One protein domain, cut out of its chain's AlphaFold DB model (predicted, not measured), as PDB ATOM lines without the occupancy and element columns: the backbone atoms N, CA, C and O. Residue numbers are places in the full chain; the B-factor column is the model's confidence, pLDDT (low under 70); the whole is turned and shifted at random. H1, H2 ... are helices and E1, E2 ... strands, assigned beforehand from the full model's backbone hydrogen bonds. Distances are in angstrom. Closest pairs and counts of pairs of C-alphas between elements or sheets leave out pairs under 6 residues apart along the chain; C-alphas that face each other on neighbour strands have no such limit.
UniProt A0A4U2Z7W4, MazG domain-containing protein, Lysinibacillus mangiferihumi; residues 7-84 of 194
ATOM      1  N   GLN A   7     -25.280  37.960  33.566       91.56
ATOM      2  CA  GLN A   7     -24.028  38.719  33.520       91.56
ATOM      3  C   GLN A   7     -24.161  39.944  32.609       91.56
ATOM      4  O   GLN A   7     -23.786  41.042  33.010       91.56
ATOM      5  N   ALA A   8     -24.781  39.796  31.436       93.94
ATOM      6  CA  ALA A   8     -25.040  40.930  30.548       93.94
ATOM      7  C   ALA A   8     -25.944  41.996  31.200       93.94
ATOM      8  O   ALA A   8     -25.728  43.196  31.020       93.94
ATOM      9  N   ILE A   9     -26.942  41.574  31.988       96.00
ATOM     10  CA  ILE A   9     -27.792  42.496  32.761       96.00
ATOM     11  C   ILE A   9     -26.970  43.247  33.806       96.00
ATOM     12  O   ILE A   9     -27.081  44.469  33.930       96.00
ATOM     13  N   LEU A  10     -26.143  42.516  34.546       94.38
ATOM     14  CA  LEU A  10     -25.298  43.049  35.601       94.38
ATOM     15  C   LEU A  10     -24.314  44.103  35.079       94.38
ATOM     16  O   LEU A  10     -24.178  45.171  35.676       94.38
ATOM     17  N   ASP A  11     -23.682  43.830  33.937       95.06
ATOM     18  CA  ASP A  11     -22.747  44.746  33.282       95.06
ATOM     19  C   ASP A  11     -23.439  46.062  32.899       95.06
ATOM     20  O   ASP A  11     -22.893  47.146  33.119       95.06
ATOM     21  N   VAL A  12     -24.675  45.986  32.390       97.44
ATOM     22  CA  VAL A  12     -25.472  47.183  32.094       97.44
ATOM     23  C   VAL A  12     -25.817  47.939  33.372       97.44
ATOM     24  O   VAL A  12     -25.590  49.145  33.410       97.44
ATOM     25  N   LEU A  13     -26.323  47.269  34.412       97.12
ATOM     26  CA  LEU A  13     -26.694  47.914  35.678       97.12
ATOM     27  C   LEU A  13     -25.508  48.646  36.319       97.12
ATOM     28  O   LEU A  13     -25.654  49.796  36.723       97.12
ATOM     29  N   ASN A  14     -24.331  48.016  36.345       96.00
ATOM     30  CA  ASN A  14     -23.098  48.608  36.873       96.00
ATOM     31  C   ASN A  14     -22.538  49.748  36.003       96.00
ATOM     32  O   ASN A  14     -21.710  50.522  36.474       96.00
ATOM     33  N   SER A  15     -22.970  49.858  34.743       96.56
ATOM     34  CA  SER A  15     -22.565  50.939  33.831       96.56
ATOM     35  C   SER A  15     -23.429  52.202  33.934       96.56
ATOM     36  O   SER A  15     -23.096  53.219  33.319       96.56
ATOM     37  N   LEU A  16     -24.564  52.140  34.638       96.88
ATOM     38  CA  LEU A  16     -25.473  53.277  34.761       96.88
ATOM     39  C   LEU A  16     -24.894  54.327  35.715       96.88
ATOM     40  O   LEU A  16     -24.320  54.002  36.751       96.88
ATOM     41  N   GLU A  17     -25.066  55.600  35.364       96.94
ATOM     42  CA  GLU A  17     -24.624  56.711  36.203       96.94
ATOM     43  C   GLU A  17     -25.507  56.816  37.450       96.94
ATOM     44  O   GLU A  17     -26.714  57.060  37.360       96.94
ATOM     45  N   VAL A  18     -24.888  56.618  38.613       96.50
ATOM     46  CA  VAL A  18     -25.531  56.773  39.919       96.50
ATOM     47  C   VAL A  18     -25.601  58.256  40.258       96.50
ATOM     48  O   VAL A  18     -24.571  58.912  40.408       96.50
ATOM     49  N   ILE A  19     -26.820  58.772  40.394       96.56
ATOM     50  CA  ILE A  19     -27.071  60.186  40.700       96.56
ATOM     51  C   ILE A  19     -27.262  60.428  42.202       96.56
ATOM     52  O   ILE A  19     -27.011  61.529  42.685       96.56
ATOM     53  N   GLU A  20     -27.665  59.397  42.950       95.56
ATOM     54  CA  GLU A  20     -27.827  59.455  44.401       95.56
ATOM     55  C   GLU A  20     -27.573  58.080  45.029       95.56
ATOM     56  O   GLU A  20     -27.957  57.049  44.472       95.56
ATOM     57  N   GLN A  21     -26.929  58.052  46.196       94.50
ATOM     58  CA  GLN A  21     -26.644  56.812  46.913       94.50
ATOM     59  C   GLN A  21     -26.623  57.008  48.428       94.50
ATOM     60  O   GLN A  21     -26.108  58.011  48.926       94.50
ATOM     61  N   GLU A  22     -27.090  55.994  49.152       90.56
ATOM     62  CA  GLU A  22     -26.962  55.873  50.604       90.56
ATOM     63  C   GLU A  22     -26.496  54.456  50.955       90.56
ATOM     64  O   GLU A  22     -26.831  53.486  50.276       90.56
ATOM     65  N   GLY A  23     -25.688  54.330  52.008       85.12
ATOM     66  CA  GLY A  23     -25.253  53.045  52.558       85.12
ATOM     67  C   GLY A  23     -25.863  52.778  53.936       85.12
ATOM     68  O   GLY A  23     -26.456  53.658  54.547       85.12
ATOM     69  N   GLY A  24     -25.661  51.574  54.472       78.19
ATOM     70  CA  GLY A  24     -26.180  51.187  55.790       78.19
ATOM     71  C   GLY A  24     -27.511  50.439  55.707       78.19
ATOM     72  O   GLY A  24     -27.741  49.701  54.754       78.19
ATOM     73  N   GLU A  25     -28.369  50.585  56.721       78.00
ATOM     74  CA  GLU A  25     -29.619  49.811  56.833       78.00
ATOM     75  C   GLU A  25     -30.651  50.150  55.743       78.00
ATOM     76  O   GLU A  25     -31.461  49.298  55.386       78.00
ATOM     77  N   SER A  26     -30.575  51.356  55.174       85.88
ATOM     78  CA  SER A  26     -31.460  51.850  54.109       85.88
ATOM     79  C   SER A  26     -30.718  52.028  52.781       85.88
ATOM     80  O   SER A  26     -30.960  52.993  52.065       85.88
ATOM     81  N   ALA A  27     -29.769  51.142  52.465       88.94
ATOM     82  CA  ALA A  27     -28.896  51.328  51.310       88.94
ATOM     83  C   ALA A  27     -29.656  51.400  49.970       88.94
ATOM     84  O   ALA A  27     -30.542  50.586  49.698       88.94
ATOM     85  N   TYR A  28     -29.252  52.330  49.102       93.31
ATOM     86  CA  TYR A  28     -29.786  52.476  47.750       93.31
ATOM     87  C   TYR A  28     -28.756  53.037  46.767       93.31
ATOM     88  O   TYR A  28     -27.790  53.699  47.143       93.31
ATOM     89  N   LEU A  29     -29.015  52.786  45.483       96.25
ATOM     90  CA  LEU A  29     -28.283  53.336  44.344       96.25
ATOM     91  C   LEU A  29     -29.316  53.790  43.312       96.25
ATOM     92  O   LEU A  29     -29.911  52.949  42.634       96.25
ATOM     93  N   LEU A  30     -29.571  55.094  43.237       97.62
ATOM     94  CA  LEU A  30     -30.542  55.679  42.320       97.62
ATOM     95  C   LEU A  30     -29.865  56.106  41.022       97.62
ATOM     96  O   LEU A  30     -28.813  56.747  41.020       97.62
ATOM     97  N   VAL A  31     -30.517  55.767  39.917       98.06
ATOM     98  CA  VAL A  31     -30.156  56.191  38.562       98.06
ATOM     99  C   VAL A  31     -31.375  56.840  37.912       98.06
ATOM    100  O   VAL A  31     -32.513  56.606  38.327       98.06
ATOM    101  N   GLU A  32     -31.155  57.649  36.879       98.12
ATOM    102  CA  GLU A  32     -32.241  58.364  36.201       98.12
ATOM    103  C   GLU A  32     -33.215  57.392  35.502       98.12
ATOM    104  O   GLU A  32     -32.803  56.518  34.725       98.12
ATOM    105  N   ASN A  33     -34.521  57.559  35.736       97.94
ATOM    106  CA  ASN A  33     -35.583  56.829  35.049       97.94
ATOM    107  C   ASN A  33     -35.898  57.491  33.698       97.94
ATOM    108  O   ASN A  33     -36.905  58.179  33.517       97.94
ATOM    109  N   ASN A  34     -34.991  57.309  32.739       97.62
ATOM    110  CA  ASN A  34     -35.090  57.901  31.412       97.62
ATOM    111  C   ASN A  34     -35.151  56.837  30.299       97.62
ATOM    112  O   ASN A  34     -34.859  55.651  30.477       97.62
ATOM    113  N   VAL A  35     -35.499  57.288  29.093       97.44
ATOM    114  CA  VAL A  35     -35.601  56.425  27.906       97.44
ATOM    115  C   VAL A  35     -34.273  55.732  27.570       97.44
ATOM    116  O   VAL A  35     -34.286  54.625  27.036       97.44
ATOM    117  N   GLU A  36     -33.136  56.358  27.863       97.94
ATOM    118  CA  GLU A  36     -31.815  55.839  27.510       97.94
ATOM    119  C   GLU A  36     -31.409  54.651  28.393       97.94
ATOM    120  O   GLU A  36     -31.046  53.592  27.883       97.94
ATOM    121  N   ASN A  37     -31.569  54.769  29.710       97.81
ATOM    122  CA  ASN A  37     -31.325  53.686  30.660       97.81
ATOM    123  C   ASN A  37     -32.288  52.519  30.421       97.81
ATOM    124  O   ASN A  37     -31.868  51.359  30.400       97.81
ATOM    125  N   HIS A  38     -33.552  52.819  30.109       98.19
ATOM    126  CA  HIS A  38     -34.514  51.809  29.677       98.19
ATOM    127  C   HIS A  38     -34.067  51.081  28.408       98.19
ATOM    128  O   HIS A  38     -34.176  49.861  28.340       98.19
ATOM    129  N   LYS A  39     -33.553  51.784  27.390       97.94
ATOM    130  CA  LYS A  39     -33.046  51.141  26.165       97.94
ATOM    131  C   LYS A  39     -31.885  50.193  26.451       97.94
ATOM    132  O   LYS A  39     -31.898  49.081  25.928       97.94
ATOM    133  N   LYS A  40     -30.924  50.605  27.285       97.94
ATOM    134  CA  LYS A  40     -29.771  49.772  27.666       97.94
ATOM    135  C   LYS A  40     -30.217  48.480  28.352       97.94
ATOM    136  O   LYS A  40     -29.787  47.402  27.963       97.94
ATOM    137  N   LEU A  41     -31.129  48.583  29.317       97.38
ATOM    138  CA  LEU A  41     -31.642  47.437  30.073       97.38
ATOM    139  C   LEU A  41     -32.569  46.535  29.241       97.38
ATOM    140  O   LEU A  41     -32.467  45.311  29.299       97.38
ATOM    141  N   ASN A  42     -33.405  47.123  28.383       97.00
ATOM    142  CA  ASN A  42     -34.237  46.364  27.447       97.00
ATOM    143  C   ASN A  42     -33.381  45.542  26.464       97.00
ATOM    144  O   ASN A  42     -33.770  44.430  26.112       97.00
ATOM    145  N   ALA A  43     -32.220  46.056  26.035       96.75
ATOM    146  CA  ALA A  43     -31.310  45.351  25.124       96.75
ATOM    147  C   ALA A  43     -30.730  44.056  25.719       96.75
ATOM    148  O   ALA A  43     -30.403  43.139  24.968       96.75
ATOM    149  N   VAL A  44     -30.657  43.962  27.049       95.44
ATOM    150  CA  VAL A  44     -30.209  42.770  27.796       95.44
ATOM    151  C   VAL A  44     -31.369  41.986  28.420       95.44
ATOM    152  O   VAL A  44     -31.159  41.058  29.192       95.44
ATOM    153  N   GLY A  45     -32.610  42.311  28.043       94.69
ATOM    154  CA  GLY A  45     -33.791  41.519  28.380       94.69
ATOM    155  C   GLY A  45     -34.542  41.940  29.643       94.69
ATOM    156  O   GLY A  45     -35.456  41.219  30.039       94.69
ATOM    157  N   VAL A  46     -34.229  43.091  30.248       96.44
ATOM    158  CA  VAL A  46     -34.977  43.639  31.395       96.44
ATOM    159  C   VAL A  46     -36.078  44.581  30.892       96.44
ATOM    160  O   VAL A  46     -35.755  45.663  30.406       96.44
ATOM    161  N   PRO A  47     -37.375  44.232  30.997       97.00
ATOM    162  CA  PRO A  47     -38.446  45.057  30.443       97.00
ATOM    163  C   PRO A  47     -38.635  46.375  31.201       97.00
ATOM    164  O   PRO A  47     -38.672  46.385  32.429       97.00
ATOM    165  N   SER A  48     -38.944  47.463  30.486       97.06
ATOM    166  CA  SER A  48     -39.319  48.760  31.084       97.06
ATOM    167  C   SER A  48     -40.371  48.669  32.193       97.06
ATOM    168  O   SER A  48     -40.326  49.429  33.155       97.06
ATOM    169  N   LYS A  49     -41.333  47.746  32.067       97.06
ATOM    170  CA  LYS A  49     -42.354  47.523  33.097       97.06
ATOM    171  C   LYS A  49     -41.736  47.035  34.411       97.06
ATOM    172  O   LYS A  49     -42.171  47.481  35.462       97.06
ATOM    173  N   THR A  50     -40.747  46.146  34.338       96.81
ATOM    174  CA  THR A  50     -40.010  45.645  35.501       96.81
ATOM    175  C   THR A  50     -39.203  46.768  36.141       96.81
ATOM    176  O   THR A  50     -39.329  46.974  37.339       96.81
ATOM    177  N   ILE A  51     -38.469  47.555  35.347       97.44
ATOM    178  CA  ILE A  51     -37.676  48.702  35.835       97.44
ATOM    179  C   ILE A  51     -38.553  49.671  36.644       97.44
ATOM    180  O   ILE A  51     -38.224  50.024  37.773       97.44
ATOM    181  N   ASN A  52     -39.726  50.015  36.105       96.56
ATOM    182  CA  ASN A  52     -40.666  50.946  36.733       96.56
ATOM    183  C   ASN A  52     -41.285  50.444  38.049       96.56
ATOM    184  O   ASN A  52     -41.911  51.235  38.747       96.56
ATOM    185  N   ASN A  53     -41.139  49.164  38.408       97.38
ATOM    186  CA  ASN A  53     -41.577  48.672  39.718       97.38
ATOM    187  C   ASN A  53     -40.620  49.083  40.853       97.38
ATOM    188  O   ASN A  53     -40.991  48.980  42.019       97.38
ATOM    189  N   TYR A  54     -39.406  49.529  40.519       97.38
ATOM    190  CA  TYR A  54     -38.327  49.825  41.470       97.38
ATOM    191  C   TYR A  54     -37.968  51.313  41.515       97.38
ATOM    192  O   TYR A  54     -36.849  51.676  41.881       97.38
ATOM    193  N   GLY A  55     -38.902  52.177  41.122       94.69
ATOM    194  CA  GLY A  55     -38.681  53.609  41.007       94.69
ATOM    195  C   GLY A  55     -39.965  54.406  40.831       94.69
ATOM    196  O   GLY A  55     -41.073  53.871  40.896       94.69
ATOM    197  N   ASP A  56     -39.799  55.698  40.588       95.62
ATOM    198  CA  ASP A  56     -40.859  56.634  40.240       95.62
ATOM    199  C   ASP A  56     -40.629  57.205  38.830       95.62
ATOM    200  O   ASP A  56     -40.073  56.532  37.968       95.62
ATOM    201  N   LYS A  57     -41.121  58.415  38.543       94.88
ATOM    202  CA  LYS A  57     -40.962  59.045  37.222       94.88
ATOM    203  C   LYS A  57     -39.566  59.619  36.980       94.88
ATOM    204  O   LYS A  57     -39.263  59.933  35.835       94.88
ATOM    205  N   GLU A  58     -38.778  59.812  38.029       96.81
ATOM    206  CA  GLU A  58     -37.492  60.506  37.986       96.81
ATOM    207  C   GLU A  58     -36.337  59.531  38.182       96.81
ATOM    208  O   GLU A  58     -35.330  59.625  37.481       96.81
ATOM    209  N   THR A  59     -36.484  58.557  39.084       98.06
ATOM    210  CA  THR A  59     -35.399  57.634  39.439       98.06
ATOM    211  C   THR A  59     -35.874  56.202  39.621       98.06
ATOM    212  O   THR A  59     -37.050  55.945  39.872       98.06
ATOM    213  N   PHE A  60     -34.950  55.250  39.509       98.31
ATOM    214  CA  PHE A  60     -35.149  53.884  39.990       98.31
ATOM    215  C   PHE A  60     -33.897  53.363  40.694       98.31
ATOM    216  O   PHE A  60     -32.778  53.798  40.416       98.31
ATOM    217  N   CYS A  61     -34.089  52.423  41.619       97.62
ATOM    218  CA  CYS A  61     -33.016  51.857  42.424       97.62
ATOM    219  C   CYS A  61     -32.445  50.591  41.775       97.62
ATOM    220  O   CYS A  61     -33.104  49.547  41.753       97.62
ATOM    221  N   ILE A  62     -31.198  50.653  41.289       97.31
ATOM    222  CA  ILE A  62     -30.535  49.493  40.661       97.31
ATOM    223  C   ILE A  62     -30.275  48.372  41.668       97.31
ATOM    224  O   ILE A  62     -30.347  47.202  41.305       97.31
ATOM    225  N   LEU A  63     -30.044  48.716  42.940       95.12
ATOM    226  CA  LEU A  63     -29.844  47.740  44.009       95.12
ATOM    227  C   LEU A  63     -31.127  46.938  44.265       95.12
ATOM    228  O   LEU A  63     -31.100  45.709  44.287       95.12
ATOM    229  N   ALA A  64     -32.264  47.628  44.398       94.88
ATOM    230  CA  ALA A  64     -33.552  46.984  44.632       94.88
ATOM    231  C   ALA A  64     -33.983  46.129  43.432       94.88
ATOM    232  O   ALA A  64     -34.388  44.983  43.626       94.88
ATOM    233  N   LEU A  65     -33.844  46.659  42.211       96.38
ATOM    234  CA  LEU A  65     -34.142  45.946  40.967       96.38
ATOM    235  C   LEU A  65     -33.312  44.663  40.846       96.38
ATOM    236  O   LEU A  65     -33.868  43.589  40.632       96.38
ATOM    237  N   ALA A  66     -31.989  44.762  40.999       95.75
ATOM    238  CA  ALA A  66     -31.085  43.641  40.767       95.75
ATOM    239  C   ALA A  66     -31.291  42.493  41.758       95.75
ATOM    240  O   ALA A  66     -31.328  41.333  41.349       95.75
ATOM    241  N   LEU A  67     -31.445  42.816  43.044       91.81
ATOM    242  CA  LEU A  67     -31.592  41.814  44.099       91.81
ATOM    243  C   LEU A  67     -32.992  41.190  44.103       91.81
ATOM    244  O   LEU A  67     -33.130  39.988  44.307       91.81
ATOM    245  N   SER A  68     -34.035  41.984  43.847       92.75
ATOM    246  CA  SER A  68     -35.416  41.483  43.883       92.75
ATOM    247  C   SER A  68     -35.764  40.614  42.676       92.75
ATOM    248  O   SER A  68     -36.528  39.662  42.811       92.75
ATOM    249  N   GLU A  69     -35.206  40.926  41.505       94.31
ATOM    250  CA  GLU A  69     -35.411  40.147  40.278       94.31
ATOM    251  C   GLU A  69     -34.388  39.004  40.121       94.31
ATOM    252  O   GLU A  69     -34.475  38.211  39.183       94.31
ATOM    253  N   GLY A  70     -33.413  38.892  41.034       90.88
ATOM    254  CA  GLY A  70     -32.386  37.846  41.000       90.88
ATOM    255  C   GLY A  70     -31.374  38.000  39.858       90.88
ATOM    256  O   GLY A  70     -30.842  37.002  39.358       90.88
ATOM    257  N   TYR A  71     -31.127  39.240  39.422       93.38
ATOM    258  CA  TYR A  71     -30.069  39.584  38.464       93.38
ATOM    259  C   TYR A  71     -28.688  39.686  39.122       93.38
ATOM    260  O   TYR A  71     -27.684  39.578  38.425       93.38
ATOM    261  N   ALA A  72     -28.639  39.892  40.439       92.56
ATOM    262  CA  ALA A  72     -27.424  39.916  41.245       92.56
ATOM    263  C   ALA A  72     -27.651  39.175  42.567       92.56
ATOM    264  O   ALA A  72     -28.775  39.151  43.071       92.56
ATOM    265  N   ASP A  73     -26.582  38.643  43.153       89.19
ATOM    266  CA  ASP A  73     -26.624  37.989  44.465       89.19
ATOM    267  C   ASP A  73     -26.386  38.985  45.603       89.19
ATOM    268  O   ASP A  73     -27.023  38.906  46.652       89.19
ATOM    269  N   HIS A  74     -25.476  39.945  45.405       88.25
ATOM    270  CA  HIS A  74     -25.221  41.028  46.355       88.25
ATOM    271  C   HIS A  74     -24.508  42.223  45.696       88.25
ATOM    272  O   HIS A  74     -24.121  42.187  44.526       88.25
ATOM    273  N   TYR A  75     -24.322  43.299  46.466       86.69
ATOM    274  CA  TYR A  75     -23.473  44.434  46.100       86.69
ATOM    275  C   TYR A  75     -22.097  44.311  46.762       86.69
ATOM    276  O   TYR A  75     -21.996  44.186  47.984       86.69
ATOM    277  N   ASN A  76     -21.033  44.376  45.966       84.31
ATOM    278  CA  ASN A  76     -19.659  44.325  46.440       84.31
ATOM    279  C   ASN A  76     -19.076  45.743  46.516       84.31
ATOM    280  O   ASN A  76     -18.673  46.322  45.507       84.31
ATOM    281  N   ALA A  77     -18.978  46.281  47.734       74.31
ATOM    282  CA  ALA A  77     -18.449  47.625  47.972       74.31
ATOM    283  C   ALA A  77     -16.967  47.791  47.582       74.31
ATOM    284  O   ALA A  77     -16.551  48.899  47.256       74.31
ATOM    285  N   PHE A  78     -16.171  46.715  47.578       65.38
ATOM    286  CA  PHE A  78     -14.766  46.767  47.153       65.38
ATOM    287  C   PHE A  78     -14.626  46.874  45.632       65.38
ATOM    288  O   PHE A  78     -13.741  47.574  45.147       65.38
ATOM    289  N   LYS A  79     -15.498  46.189  44.881       72.88
ATOM    290  CA  LYS A  79     -15.566  46.280  43.413       72.88
ATOM    291  C   LYS A  79     -16.399  47.474  42.932       72.88
ATOM    292  O   LYS A  79     -16.306  47.833  41.764       72.88
ATOM    293  N   GLY A  80     -17.194  48.074  43.819       79.62
ATOM    294  CA  GLY A  80     -18.070  49.202  43.515       79.62
ATOM    295  C   GLY A  80     -19.275  48.829  42.649       79.62
ATOM    296  O   GLY A  80     -19.720  49.660  41.866       79.62
ATOM    297  N   GLY A  81     -19.799  47.601  42.756       87.94
ATOM    298  CA  GLY A  81     -20.856  47.126  41.855       87.94
ATOM    299  C   GLY A  81     -21.614  45.887  42.331       87.94
ATOM    300  O   GLY A  81     -21.212  45.198  43.268       87.94
ATOM    301  N   LEU A  82     -22.729  45.614  41.660       90.75
ATOM    302  CA  LEU A  82     -23.538  44.403  41.785       90.75
ATOM    303  C   LEU A  82     -22.770  43.199  41.219       90.75
ATOM    304  O   LEU A  82     -22.091  43.337  40.199       90.75
ATOM    305  N   VAL A  83     -22.883  42.027  41.852       90.44
ATOM    306  CA  VAL A  83     -22.161  40.803  41.452       90.44
ATOM    307  C   VAL A  83     -23.052  39.556  41.461       90.44
ATOM    308  O   VAL A  83     -24.007  39.476  42.234       90.44
ATOM    309  N   LEU A  84     -22.713  38.589  40.603       87.81
ATOM    310  CA  LEU A  84     -23.216  37.214  40.636       87.81
ATOM    311  C   LEU A  84     -22.151  36.305  41.253       87.81
ATOM    312  O   LEU A  84     -20.973  36.399  40.905       87.81
TER     313      LEU A  84
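Overview. This is residues 7 to 84 of the 194 residues of the protein "MazG domain-containing protein" of Lysinibacillus mangiferihumi (UniProt A0A4U2Z7W4). A small, compact domain has H1 and H4 in its middle, H2 and H3 on one side of them and the hairpin of E4 and E5 on the other, while a small sheet of E1, E2 and E3 lies across one end of this group. H1 and H2 stand side by side, H3 turns across between H2 and H4, and E5 packs on H1. The printed part has 78 residues with four named helices and five named strands, in the order H1 E1 E2 H2 H3 E3 H4 E4 E5; the class is mixed, helices and strands. The sheets run E1 - E2 - E3 and E4 - E5, both antiparallel. The whole is compact, with a radius of gyration of the C-alphas of 11.3 A and spans of 29 by 25 by 19 A.

Along the chain. Find C-alpha 7 at (-24.028, 38.719, 33.520); from there H1 runs through residues 7 to 15, 12.3 A long. E1 is residues 18 to 22, 10.8 A, and E2 residues 28 to 32, 13.2 A. H2 follows at residues 35 to 43, 12.2 A, starting at C-alpha 35 at (-35.601, 56.425, 27.906). H3 is residues 48 to 54, 10.5 A, E3 residues 59 to 61, 6.9 A, and H4 residues 62 to 68, 9.9 A. E4, residues 74 to 76, and E5, residues 81 to 83, measure 6.5 A each; E5 ends at C-alpha 83 at (-22.161, 40.803, 41.452).

Arrangement. Start at H1: it touches H2, closest at the C-alphas of Val 12 and Leu 41, 6.5 A, at a shallow tilt of 19 degrees, opposite ways. H1 and H4 only just touch, with 3 pairs of C-alphas within 8 A, the closest being Leu 13 and Ile 62 at 6.5 A. The closest C-alphas of H1 and E5 are Asn 14 and Gly 81, 5.7 A. In the hairpin E1 and E2, look for N 30 and O 20 within hydrogen-bond range at 2.8 A. Beside E2, E3 has N 60 and O 31 at 3.0 A. H2 touches H3, closest at the C-alphas of His 38 and Ser 48, 5.9 A, about perpendicular at 71 degrees, only just past steep. H3 touches H4 about perpendicular at 90 degrees, with the C-alphas of Tyr 54 and Leu 65 closest at 5.7 A. H3 only grazes the sheet E1 E2 E3 with residues 51 to 54, and H4 only grazes it with 62 to 64. In the hairpin E4 and E5, N 76 and O 81 are 2.8 A apart. H1 and H3 are apart. In H1, H2 and H4 every O i to N i+4 pair is within hydrogen-bond range; H3 has 1 of 3, beside 3 of 4 O i to N i+3 pairs.

Size, cuts and confidence. The two C-alphas farthest apart are those of Glu 25 and Ala 43, 32.1 A, while those of Gln 7 and Leu 84, the first and last printed, are 7.3 A apart. The printed part has no cut, and the links between the named elements are tight. The mean pLDDT of the printed part is 93.2; look at residue 78 for the one printed residue under 70.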